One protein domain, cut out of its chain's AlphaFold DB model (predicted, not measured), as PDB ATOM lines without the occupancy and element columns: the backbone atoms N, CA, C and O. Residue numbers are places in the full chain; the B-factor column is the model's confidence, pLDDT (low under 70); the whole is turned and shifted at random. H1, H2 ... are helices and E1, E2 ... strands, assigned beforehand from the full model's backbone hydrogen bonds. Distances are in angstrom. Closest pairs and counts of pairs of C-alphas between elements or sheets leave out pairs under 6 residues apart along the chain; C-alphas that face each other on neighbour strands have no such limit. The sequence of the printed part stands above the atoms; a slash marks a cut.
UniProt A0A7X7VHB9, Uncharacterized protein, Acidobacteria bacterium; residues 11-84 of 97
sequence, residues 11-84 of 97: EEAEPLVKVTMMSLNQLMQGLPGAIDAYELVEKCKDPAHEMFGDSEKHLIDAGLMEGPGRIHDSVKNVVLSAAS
ATOM      1  N   GLU A  11     157.425  90.885 148.294       98.12
ATOM      2  CA  GLU A  11     158.578  91.749 148.516       98.12
ATOM      3  C   GLU A  11     158.225  93.173 148.099       98.12
ATOM      4  O   GLU A  11     157.898  93.423 146.942       98.12
ATOM      5  N   GLU A  12     158.287  94.108 149.043       98.19
ATOM      6  CA  GLU A  12     157.883  95.497 148.822       98.19
ATOM      7  C   GLU A  12     158.983  96.465 149.248       98.19
ATOM      8  O   GLU A  12     159.781  96.205 150.154       98.19
ATOM      9  N   ALA A  13     159.019  97.632 148.612       97.88
ATOM     10  CA  ALA A  13     159.959  98.675 148.984       97.88
ATOM     11  C   ALA A  13     159.673  99.214 150.392       97.88
ATOM     12  O   ALA A  13     158.555  99.632 150.686       97.88
ATOM     13  N   GLU A  14     160.700  99.307 151.241       97.69
ATOM     14  CA  GLU A  14     160.552  99.797 152.619       97.69
ATOM     15  C   GLU A  14     159.818 101.152 152.726       97.69
ATOM     16  O   GLU A  14     158.948 101.275 153.592       97.69
ATOM     17  N   PRO A  15     160.090 102.167 151.874       97.06
ATOM     18  CA  PRO A  15     159.358 103.432 151.934       97.06
ATOM     19  C   PRO A  15     157.853 103.269 151.702       97.06
ATOM     20  O   PRO A  15     157.066 103.933 152.369       97.06
ATOM     21  N   LEU A  16     157.459 102.369 150.798       96.19
ATOM     22  CA  LEU A  16     156.058 102.100 150.493       96.19
ATOM     23  C   LEU A  16     155.362 101.454 151.690       96.19
ATOM     24  O   LEU A  16     154.340 101.956 152.140       96.19
ATOM     25  N   VAL A  17     155.975 100.414 152.268       97.94
ATOM     26  CA  VAL A  17     155.450  99.736 153.465       97.94
ATOM     27  C   VAL A  17     155.244 100.733 154.605       97.94
ATOM     28  O   VAL A  17     154.189 100.741 155.236       97.94
ATOM     29  N   LYS A  18     156.219 101.619 154.850       97.38
ATOM     30  CA  LYS A  18     156.117 102.640 155.902       97.38
ATOM     31  C   LYS A  18     154.995 103.638 155.644       97.38
ATOM     32  O   LYS A  18     154.215 103.892 156.556       97.38
ATOM     33  N   VAL A  19     154.908 104.195 154.436       96.62
ATOM     34  CA  VAL A  19     153.873 105.185 154.095       96.62
ATOM     35  C   VAL A  19     152.484 104.560 154.186       96.62
ATOM     36  O   VAL A  19     151.610 105.141 154.824       96.62
ATOM     37  N   THR A  20     152.291 103.352 153.653       97.69
ATOM     38  CA  THR A  20     151.011 102.647 153.766       97.69
ATOM     39  C   THR A  20     150.648 102.393 155.230       97.69
ATOM     40  O   THR A  20     149.543 102.731 155.640       97.69
ATOM     41  N   MET A  21     151.576 101.899 156.058       97.69
ATOM     42  CA  MET A  21     151.314 101.691 157.489       97.69
ATOM     43  C   MET A  21     151.007 102.989 158.245       97.69
ATOM     44  O   MET A  21     150.177 102.986 159.151       97.69
ATOM     45  N   MET A  22     151.642 104.110 157.886       95.81
ATOM     46  CA  MET A  22     151.307 105.418 158.456       95.81
ATOM     47  C   MET A  22     149.866 105.818 158.126       95.81
ATOM     48  O   MET A  22     149.135 106.199 159.041       95.81
ATOM     49  N   SER A  23     149.439 105.673 156.867       95.25
ATOM     50  CA  SER A  23     148.058 105.954 156.457       95.25
ATOM     51  C   SER A  23     147.051 105.039 157.165       95.25
ATOM     52  O   SER A  23     146.035 105.522 157.661       95.25
ATOM     53  N   LEU A  24     147.349 103.740 157.294       95.31
ATOM     54  CA  LEU A  24     146.491 102.782 158.007       95.31
ATOM     55  C   LEU A  24     146.340 103.141 159.491       95.31
ATOM     56  O   LEU A  24     145.231 103.180 160.017       95.31
ATOM     57  N   ASN A  25     147.442 103.486 160.158       92.56
ATOM     58  CA  ASN A  25     147.407 103.917 161.554       92.56
ATOM     59  C   ASN A  25     146.649 105.237 161.739       92.56
ATOM     60  O   ASN A  25     146.030 105.440 162.781       92.56
ATOM     61  N   GLN A  26     146.698 106.137 160.754       90.88
ATOM     62  CA  GLN A  26     145.953 107.392 160.786       90.88
ATOM     63  C   GLN A  26     144.445 107.170 160.617       90.88
ATOM     64  O   GLN A  26     143.671 107.795 161.343       90.88
ATOM     65  N   LEU A  27     144.026 106.260 159.729       90.19
ATOM     66  CA  LEU A  27     142.615 105.883 159.572       90.19
ATOM     67  C   LEU A  27     142.019 105.373 160.891       90.19
ATOM     68  O   LEU A  27     140.926 105.773 161.277       90.19
ATOM     69  N   MET A  28     142.768 104.576 161.652       89.25
ATOM     70  CA  MET A  28     142.280 104.004 162.912       89.25
ATOM     71  C   MET A  28     142.092 105.022 164.059       89.25
ATOM     72  O   MET A  28     141.602 104.646 165.122       89.25
ATOM     73  N   GLN A  29     142.445 106.307 163.894       86.75
ATOM     74  CA  GLN A  29     142.349 107.312 164.971       86.75
ATOM     75  C   GLN A  29     140.926 107.846 165.238       86.75
ATOM     76  O   GLN A  29     140.749 108.700 166.110       86.75
ATOM     77  N   GLY A  30     139.894 107.361 164.540       80.50
ATOM     78  CA  GLY A  30     138.504 107.757 164.785       80.50
ATOM     79  C   GLY A  30     137.473 106.821 164.155       80.50
ATOM     80  O   GLY A  30     137.795 106.027 163.278       80.50
ATOM     81  N   LEU A  31     136.211 106.938 164.590       75.69
ATOM     82  CA  LEU A  31     135.119 106.058 164.144       75.69
ATOM     83  C   LEU A  31     134.907 106.030 162.615       75.69
ATOM     84  O   LEU A  31     134.763 104.929 162.093       75.69
ATOM     85  N   PRO A  32     134.918 107.162 161.875       82.06
ATOM     86  CA  PRO A  32     134.791 107.110 160.417       82.06
ATOM     87  C   PRO A  32     135.938 106.339 159.754       82.06
ATOM     88  O   PRO A  32     135.704 105.499 158.895       82.06
ATOM     89  N   GLY A  33     137.174 106.555 160.213       89.25
ATOM     90  CA  GLY A  33     138.334 105.909 159.609       89.25
ATOM     91  C   GLY A  33     138.471 104.424 159.966       89.25
ATOM     92  O   GLY A  33     139.027 103.670 159.176       89.25
ATOM     93  N   ALA A  34     137.901 103.966 161.087       90.38
ATOM     94  CA  ALA A  34     137.777 102.536 161.377       90.38
ATOM     95  C   ALA A  34     136.847 101.818 160.377       90.38
ATOM     96  O   ALA A  34     137.129 100.688 159.982       90.38
ATOM     97  N   ILE A  35     135.774 102.485 159.930       93.31
ATOM     98  CA  ILE A  35     134.901 101.971 158.861       93.31
ATOM     99  C   ILE A  35     135.676 101.944 157.542       93.31
ATOM    100  O   ILE A  35     135.733 100.905 156.897       93.31
ATOM    101  N   ASP A  36     136.355 103.037 157.186       94.88
ATOM    102  CA  ASP A  36     137.157 103.099 155.957       94.88
ATOM    103  C   ASP A  36     138.261 102.022 155.931       94.88
ATOM    104  O   ASP A  36     138.514 101.403 154.897       94.88
ATOM    105  N   ALA A  37     138.893 101.746 157.075       95.00
ATOM    106  CA  ALA A  37     139.872 100.673 157.226       95.00
ATOM    107  C   ALA A  37     139.258  99.279 157.027       95.00
ATOM    108  O   ALA A  37     139.859  98.438 156.356       95.00
ATOM    109  N   TYR A  38     138.069  99.037 157.586       95.31
ATOM    110  CA  TYR A  38     137.325  97.797 157.374       95.31
ATOM    111  C   TYR A  38     136.975  97.602 155.895       95.31
ATOM    112  O   TYR A  38     137.317  96.574 155.312       95.31
ATOM    113  N   GLU A  39     136.391  98.618 155.263       96.12
ATOM    114  CA  GLU A  39     136.022  98.597 153.847       96.12
ATOM    115  C   GLU A  39     137.243  98.352 152.948       96.12
ATOM    116  O   GLU A  39     137.185  97.551 152.012       96.12
ATOM    117  N   LEU A  40     138.384  98.983 153.252       97.12
ATOM    118  CA  LEU A  40     139.643  98.763 152.536       97.12
ATOM    119  C   LEU A  40     140.100  97.302 152.613       97.12
ATOM    120  O   LEU A  40     140.520  96.731 151.603       97.12
ATOM    121  N   VAL A  41     140.044  96.700 153.803       97.19
ATOM    122  CA  VAL A  41     140.431  95.303 154.017       97.19
ATOM    123  C   VAL A  41     139.502  94.363 153.249       97.19
ATOM    124  O   VAL A  41     139.999  93.483 152.544       97.19
ATOM    125  N   GLU A  42     138.187  94.563 153.322       96.88
ATOM    126  CA  GLU A  42     137.219  93.742 152.585       96.88
ATOM    127  C   GLU A  42     137.405  93.876 151.070       96.88
ATOM    128  O   GLU A  42     137.491  92.864 150.374       96.88
ATOM    129  N   LYS A  43     137.644  95.090 150.558       97.31
ATOM    130  CA  LYS A  43     137.977  95.314 149.142       97.31
ATOM    131  C   LYS A  43     139.292  94.658 148.715       97.31
ATOM    132  O   LYS A  43     139.427  94.189 147.583       97.31
ATOM    133  N   CYS A  44     140.284  94.610 149.604       97.06
ATOM    134  CA  CYS A  44     141.538  93.906 149.349       97.06
ATOM    135  C   CYS A  44     141.335  92.385 149.289       97.06
ATOM    136  O   CYS A  44     141.952  91.733 148.441       97.06
ATOM    137  N   LYS A  45     140.490  91.817 150.159       95.81
ATOM    138  CA  LYS A  45     140.156  90.383 150.169       95.81
ATOM    139  C   LYS A  45     139.334  89.995 148.942       95.81
ATOM    140  O   LYS A  45     139.690  89.038 148.255       95.81
ATOM    141  N   ASP A  46     138.293  90.767 148.650       96.12
ATOM    142  CA  ASP A  46     137.373  90.552 147.541       96.12
ATOM    143  C   ASP A  46     137.298  91.795 146.634       96.12
ATOM    144  O   ASP A  46     136.670  92.797 146.984       96.12
ATOM    145  N   PRO A  47     137.880  91.742 145.420       93.81
ATOM    146  CA  PRO A  47     137.758  92.819 144.443       93.81
ATOM    147  C   PRO A  47     136.309  93.148 144.047       93.81
ATOM    148  O   PRO A  47     136.064  94.254 143.560       93.81
ATOM    149  N   ALA A  48     135.358  92.226 144.236       95.38
ATOM    150  CA  ALA A  48     133.938  92.444 143.967       95.38
ATOM    151  C   ALA A  48     133.190  93.136 145.121       95.38
ATOM    152  O   ALA A  48     132.052  93.548 144.916       95.38
ATOM    153  N   HIS A  49     133.819  93.319 146.289       95.75
ATOM    154  CA  HIS A  49     133.225  94.033 147.422       95.75
ATOM    155  C   HIS A  49     132.805  95.455 147.024       95.75
ATOM    156  O   HIS A  49     133.604  96.217 146.465       95.75
ATOM    157  N   GLU A  50     131.555  95.813 147.299       95.56
ATOM    158  CA  GLU A  50     131.027  97.162 147.096       95.56
ATOM    159  C   GLU A  50     131.191  97.952 148.392       95.56
ATOM    160  O   GLU A  50     130.647  97.574 149.428       95.56
ATOM    161  N   MET A  51     131.964  99.039 148.334       95.25
ATOM    162  CA  MET A  51     132.294  99.804 149.532       95.25
ATOM    163  C   MET A  51     131.090 100.597 150.030       95.25
ATOM    164  O   MET A  51     130.311 101.140 149.242       95.25
ATOM    165  N   PHE A  52     130.955 100.699 151.347       93.06
ATOM    166  CA  PHE A  52     129.868 101.444 151.966       93.06
ATOM    167  C   PHE A  52     130.130 102.961 152.012       93.06
ATOM    168  O   PHE A  52     131.205 103.421 152.391       93.06
ATOM    169  N   GLY A  53     129.103 103.758 151.698       93.06
ATOM    170  CA  GLY A  53     129.115 105.213 151.894       93.06
ATOM    171  C   GLY A  53     130.225 105.939 151.123       93.06
ATOM    172  O   GLY A  53     130.450 105.676 149.945       93.06
ATOM    173  N   ASP A  54     130.900 106.872 151.798       94.56
ATOM    174  CA  ASP A  54     131.978 107.692 151.224       94.56
ATOM    175  C   ASP A  54     133.377 107.058 151.376       94.56
ATOM    176  O   ASP A  54     134.379 107.701 151.055       94.56
ATOM    177  N   SER A  55     133.479 105.803 151.837       95.31
ATOM    178  CA  SER A  55     134.772 105.175 152.147       95.31
ATOM    179  C   SER A  55     135.719 105.129 150.956       95.31
ATOM    180  O   SER A  55     136.906 105.412 151.094       95.31
ATOM    181  N   GLU A  56     135.201 104.870 149.756       95.31
ATOM    182  CA  GLU A  56     136.011 104.899 148.539       95.31
ATOM    183  C   GLU A  56     136.660 106.275 148.313       95.31
ATOM    184  O   GLU A  56     137.857 106.369 148.040       95.31
ATOM    185  N   LYS A  57     135.900 107.360 148.498       95.25
ATOM    186  CA  LYS A  57     136.414 108.728 148.379       95.25
ATOM    187  C   LYS A  57     137.503 108.991 149.418       95.25
ATOM    188  O   LYS A  57     138.566 109.492 149.061       95.25
ATOM    189  N   HIS A  58     137.260 108.643 150.680       94.81
ATOM    190  CA  HIS A  58     138.226 108.862 151.758       94.81
ATOM    191  C   HIS A  58     139.533 108.098 151.528       94.81
ATOM    192  O   HIS A  58     140.614 108.629 151.775       94.81
ATOM    193  N   LEU A  59     139.453 106.871 151.013       96.25
ATOM    194  CA  LEU A  59     140.617 106.033 150.739       96.25
ATOM    195  C   LEU A  59     141.412 106.503 149.517       96.25
ATOM    196  O   LEU A  59     142.642 106.398 149.520       96.25
ATOM    197  N   ILE A  60     140.745 107.063 148.504       95.94
ATOM    198  CA  ILE A  60     141.407 107.768 147.396       95.94
ATOM    199  C   ILE A  60     142.132 109.011 147.929       95.94
ATOM    200  O   ILE A  60     143.316 109.191 147.650       95.94
ATOM    201  N   ASP A  61     141.464 109.829 148.750       93.12
ATOM    202  CA  ASP A  61     142.048 111.040 149.344       93.12
ATOM    203  C   ASP A  61     143.234 110.707 150.282       93.12
ATOM    204  O   ASP A  61     144.194 111.473 150.374       93.12
ATOM    205  N   ALA A  62     143.212 109.533 150.927       92.25
ATOM    206  CA  ALA A  62     144.301 109.001 151.751       92.25
ATOM    207  C   ALA A  62     145.437 108.328 150.946       92.25
ATOM    208  O   ALA A  62     146.427 107.883 151.535       92.25
ATOM    209  N   GLY A  63     145.305 108.225 149.619       93.62
ATOM    210  CA  GLY A  63     146.287 107.587 148.734       93.62
ATOM    211  C   GLY A  63     146.376 106.061 148.867       93.62
ATOM    212  O   GLY A  63     147.375 105.469 148.460       93.62
ATOM    213  N   LEU A  64     145.361 105.418 149.451       96.31
ATOM    214  CA  LEU A  64     145.265 103.960 149.609       96.31
ATOM    215  C   LEU A  64     144.530 103.291 148.434       96.31
ATOM    216  O   LEU A  64     144.570 102.069 148.290       96.31
ATOM    217  N   MET A  65     143.905 104.092 147.570       96.50
ATOM    218  CA  MET A  65     143.289 103.679 146.311       96.50
ATOM    219  C   MET A  65     143.810 104.540 145.154       96.50
ATOM    220  O   MET A  65     144.059 105.731 145.318       96.50
ATOM    221  N   GLU A  66     143.950 103.944 143.968       92.50
ATOM    222  CA  GLU A  66     144.307 104.664 142.731       92.50
ATOM    223  C   GLU A  66     143.118 105.454 142.164       92.50
ATOM    224  O   GLU A  66     143.281 106.416 141.415       92.50
ATOM    225  N   GLY A  67     141.911 104.991 142.477       91.94
ATOM    226  CA  GLY A  67     140.642 105.493 141.979       91.94
ATOM    227  C   GLY A  67     139.517 104.517 142.328       91.94
ATOM    228  O   GLY A  67     139.776 103.506 142.987       91.94
ATOM    229  N   PRO A  68     138.282 104.780 141.870       90.56
ATOM    230  CA  PRO A  68     137.132 103.947 142.200       90.56
ATOM    231  C   PRO A  68     137.364 102.464 141.886       90.56
ATOM    232  O   PRO A  68     137.768 102.105 140.777       90.56
ATOM    233  N   GLY A  69     137.162 101.611 142.886       90.06
ATOM    234  CA  GLY A  69     137.318 100.162 142.834       90.06
ATOM    235  C   GLY A  69     138.749  99.654 142.656       90.06
ATOM    236  O   GLY A  69     138.934  98.443 142.532       90.06
ATOM    237  N   ARG A  70     139.760 100.533 142.622       94.19
ATOM    238  CA  ARG A  70     141.136 100.182 142.248       94.19
ATOM    239  C   ARG A  70     142.121 100.421 143.383       94.19
ATOM    240  O   ARG A  70     142.398 101.557 143.759       94.19
ATOM    241  N   ILE A  71     142.707  99.331 143.865       97.00
ATOM    242  CA  ILE A  71     143.797  99.320 144.843       97.00
ATOM    243  C   ILE A  71     145.044  98.792 144.137       97.00
ATOM    244  O   ILE A  71     144.978  97.768 143.460       97.00
ATOM    245  N   HIS A  72     146.172  99.483 144.296       96.50
ATOM    246  CA  HIS A  72     147.454  99.012 143.775       96.50
ATOM    247  C   HIS A  72     147.895  97.739 144.520       96.50
ATOM    248  O   HIS A  72     147.809  97.684 145.750       96.50
ATOM    249  N   ASP A  73     148.435  96.744 143.810       97.19
ATOM    250  CA  ASP A  73     148.782  95.431 144.383       97.19
ATOM    251  C   ASP A  73     149.702  95.530 145.606       97.19
ATOM    252  O   ASP A  73     149.458  94.885 146.624       97.19
ATOM    253  N   SER A  74     150.710  96.403 145.566       97.62
ATOM    254  CA  SER A  74     151.578  96.637 146.723       97.62
ATOM    255  C   SER A  74     150.849  97.171 147.963       97.62
ATOM    256  O   SER A  74     151.187  96.787 149.081       97.62
ATOM    257  N   VAL A  75     149.834  98.030 147.797       97.94
ATOM    258  CA  VAL A  75     149.017  98.501 148.929       97.94
ATOM    259  C   VAL A  75     148.204  97.337 149.478       97.94
ATOM    260  O   VAL A  75     148.229  97.093 150.682       97.94
ATOM    261  N   LYS A  76     147.565  96.557 148.599       98.12
ATOM    262  CA  LYS A  76     146.830  95.342 148.974       98.12
ATOM    263  C   LYS A  76     147.714  94.346 149.735       98.12
ATOM    264  O   LYS A  76     147.280  93.804 150.750       98.12
ATOM    265  N   ASN A  77     148.955  94.143 149.298       98.50
ATOM    266  CA  ASN A  77     149.913  93.262 149.965       98.50
ATOM    267  C   ASN A  77     150.221  93.715 151.397       98.50
ATOM    268  O   ASN A  77     150.224  92.892 152.316       98.50
ATOM    269  N   VAL A  78     150.441  95.018 151.597       98.56
ATOM    270  CA  VAL A  78     150.678  95.593 152.927       98.56
ATOM    271  C   VAL A  78     149.429  95.487 153.799       98.56
ATOM    272  O   VAL A  78     149.530  94.987 154.915       98.56
ATOM    273  N   VAL A  79     148.261  95.891 153.289       98.06
ATOM    274  CA  VAL A  79     146.983  95.861 154.022       98.06
ATOM    275  C   VAL A  79     146.671  94.452 154.518       98.06
ATOM    276  O   VAL A  79     146.452  94.262 155.710       98.06
ATOM    277  N   LEU A  80     146.706  93.453 153.633       98.00
ATOM    278  CA  LEU A  80     146.373  92.072 153.993       98.00
ATOM    279  C   LEU A  80     147.416  91.424 154.907       98.00
ATOM    280  O   LEU A  80     147.073  90.539 155.683       98.00
ATOM    281  N   SER A  81     148.677  91.853 154.832       98.50
ATOM    282  CA  SER A  81     149.722  91.369 155.742       98.50
ATOM    283  C   SER A  81     149.649  92.038 157.119       98.50
ATOM    284  O   SER A  81     150.049  91.435 158.111       98.50
ATOM    285  N   ALA A  82     149.177  93.283 157.193       98.19
ATOM    286  CA  ALA A  82     149.058  94.040 158.437       98.19
ATOM    287  C   ALA A  82     147.756  93.747 159.195       98.19
ATOM    288  O   ALA A  82     147.752  93.824 160.422       98.19
ATOM    289  N   ALA A  83     146.662  93.461 158.485       97.31
ATOM    290  CA  ALA A  83     145.340  93.290 159.077       97.31
ATOM    291  C   ALA A  83     145.283  92.077 160.019       97.31
ATOM    292  O   ALA A  83     145.648  90.961 159.650       97.31
ATOM    293  N   SER A  84     144.787  92.315 161.230       95.19
ATOM    294  CA  SER A  84     144.580  91.328 162.287       95.19
ATOM    295  C   SER A  84     143.231  91.586 162.962       95.19
ATOM    296  O   SER A  84     142.750  92.721 162.998       95.19
TER     297      SER A  84
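What this domain is: This is residues 11 to 84 of the 97 residues of an uncharacterized protein of Acidobacteria bacterium (UniProt A0A7X7VHB9). Two long helices, H1 and H2, joined by a tight link, make a V, with H4 at its open side touching both arms and H3 crossing H2 at about a right angle. The three-residue strand E1 leads into H1 at the end of H1 away from H2. The printed part has 74 residues, with one named strand and four named helices in the order E1, H1, H2, H3, H4, and its class is mostly helix. It is compact, with a radius of gyration of the C-alphas of 11.1 A, and it spans 32 by 26 by 23 A.

How they stand to each other: The longest helix, H2, residues 31 to 45, is the hub and touches three other helices. It touches H1, residues 14 to 27, with residues 33 to 37 alone, and H1 takes part with residues 24 to 27 alone; the closest C-alphas, those of Leu 27 and Gly 33, are 4.3 A apart. H1 and H2 run opposite ways at a steep tilt of 47 degrees. H2 touches H3, residues 55 to 61, with residues 35 to 40 alone, about perpendicular at 86 degrees; the closest C-alphas, those of Asp 36 and Ser 55, are 5.0 A apart. With residues 41 to 45 alone H2 touches H4, residues 73 to 82, opposite ways at a steep tilt of 65 degrees; the closest C-alphas are those of Cys 44 and Lys 76, at 5.5 A. H1 touches H4 with residues 17 to 21 alone, the same way at a steep tilt of 63 degrees; the closest C-alphas, those of Val 17 and Val 78, are 6.3 A apart. The helix packing is mostly crossed. H3 is apart from H1 and from H4. E1, residues 11 to 13, pairs with no named strand; it meets H1 only through their link, and its closest C-alpha pair with H4, Glu 12 and Ser 74, is 6.7 A apart. In H1, H2, H3 and H4 every O i to N i+4 pair is within hydrogen-bond range.

Where its parts are: H2 is 21.6 A from first to last C-alpha, from Leu 31 at (135.119, 106.058, 164.144) to Lys 45. H1, Glu 14 to Leu 27, is 20.2 A long, and H4, Asp 73 to Ala 82, is 14.1 A long, ending at C-alpha 82 at (149.058, 94.040, 158.437). H3, Ser 55 to Asp 61, measures 9.8 A. E1 measures 7.1 A and begins at C-alpha 11 at (158.578, 91.749, 148.516).

The domain as a whole: The two C-alphas farthest apart, those of Glu 11 and Gly 53, are 32.6 A apart. The printed part has no cut. The link from H3 to H4, 11 residues, is long. No printed residue has a pLDDT under 70, and the mean of the printed part is 94.7.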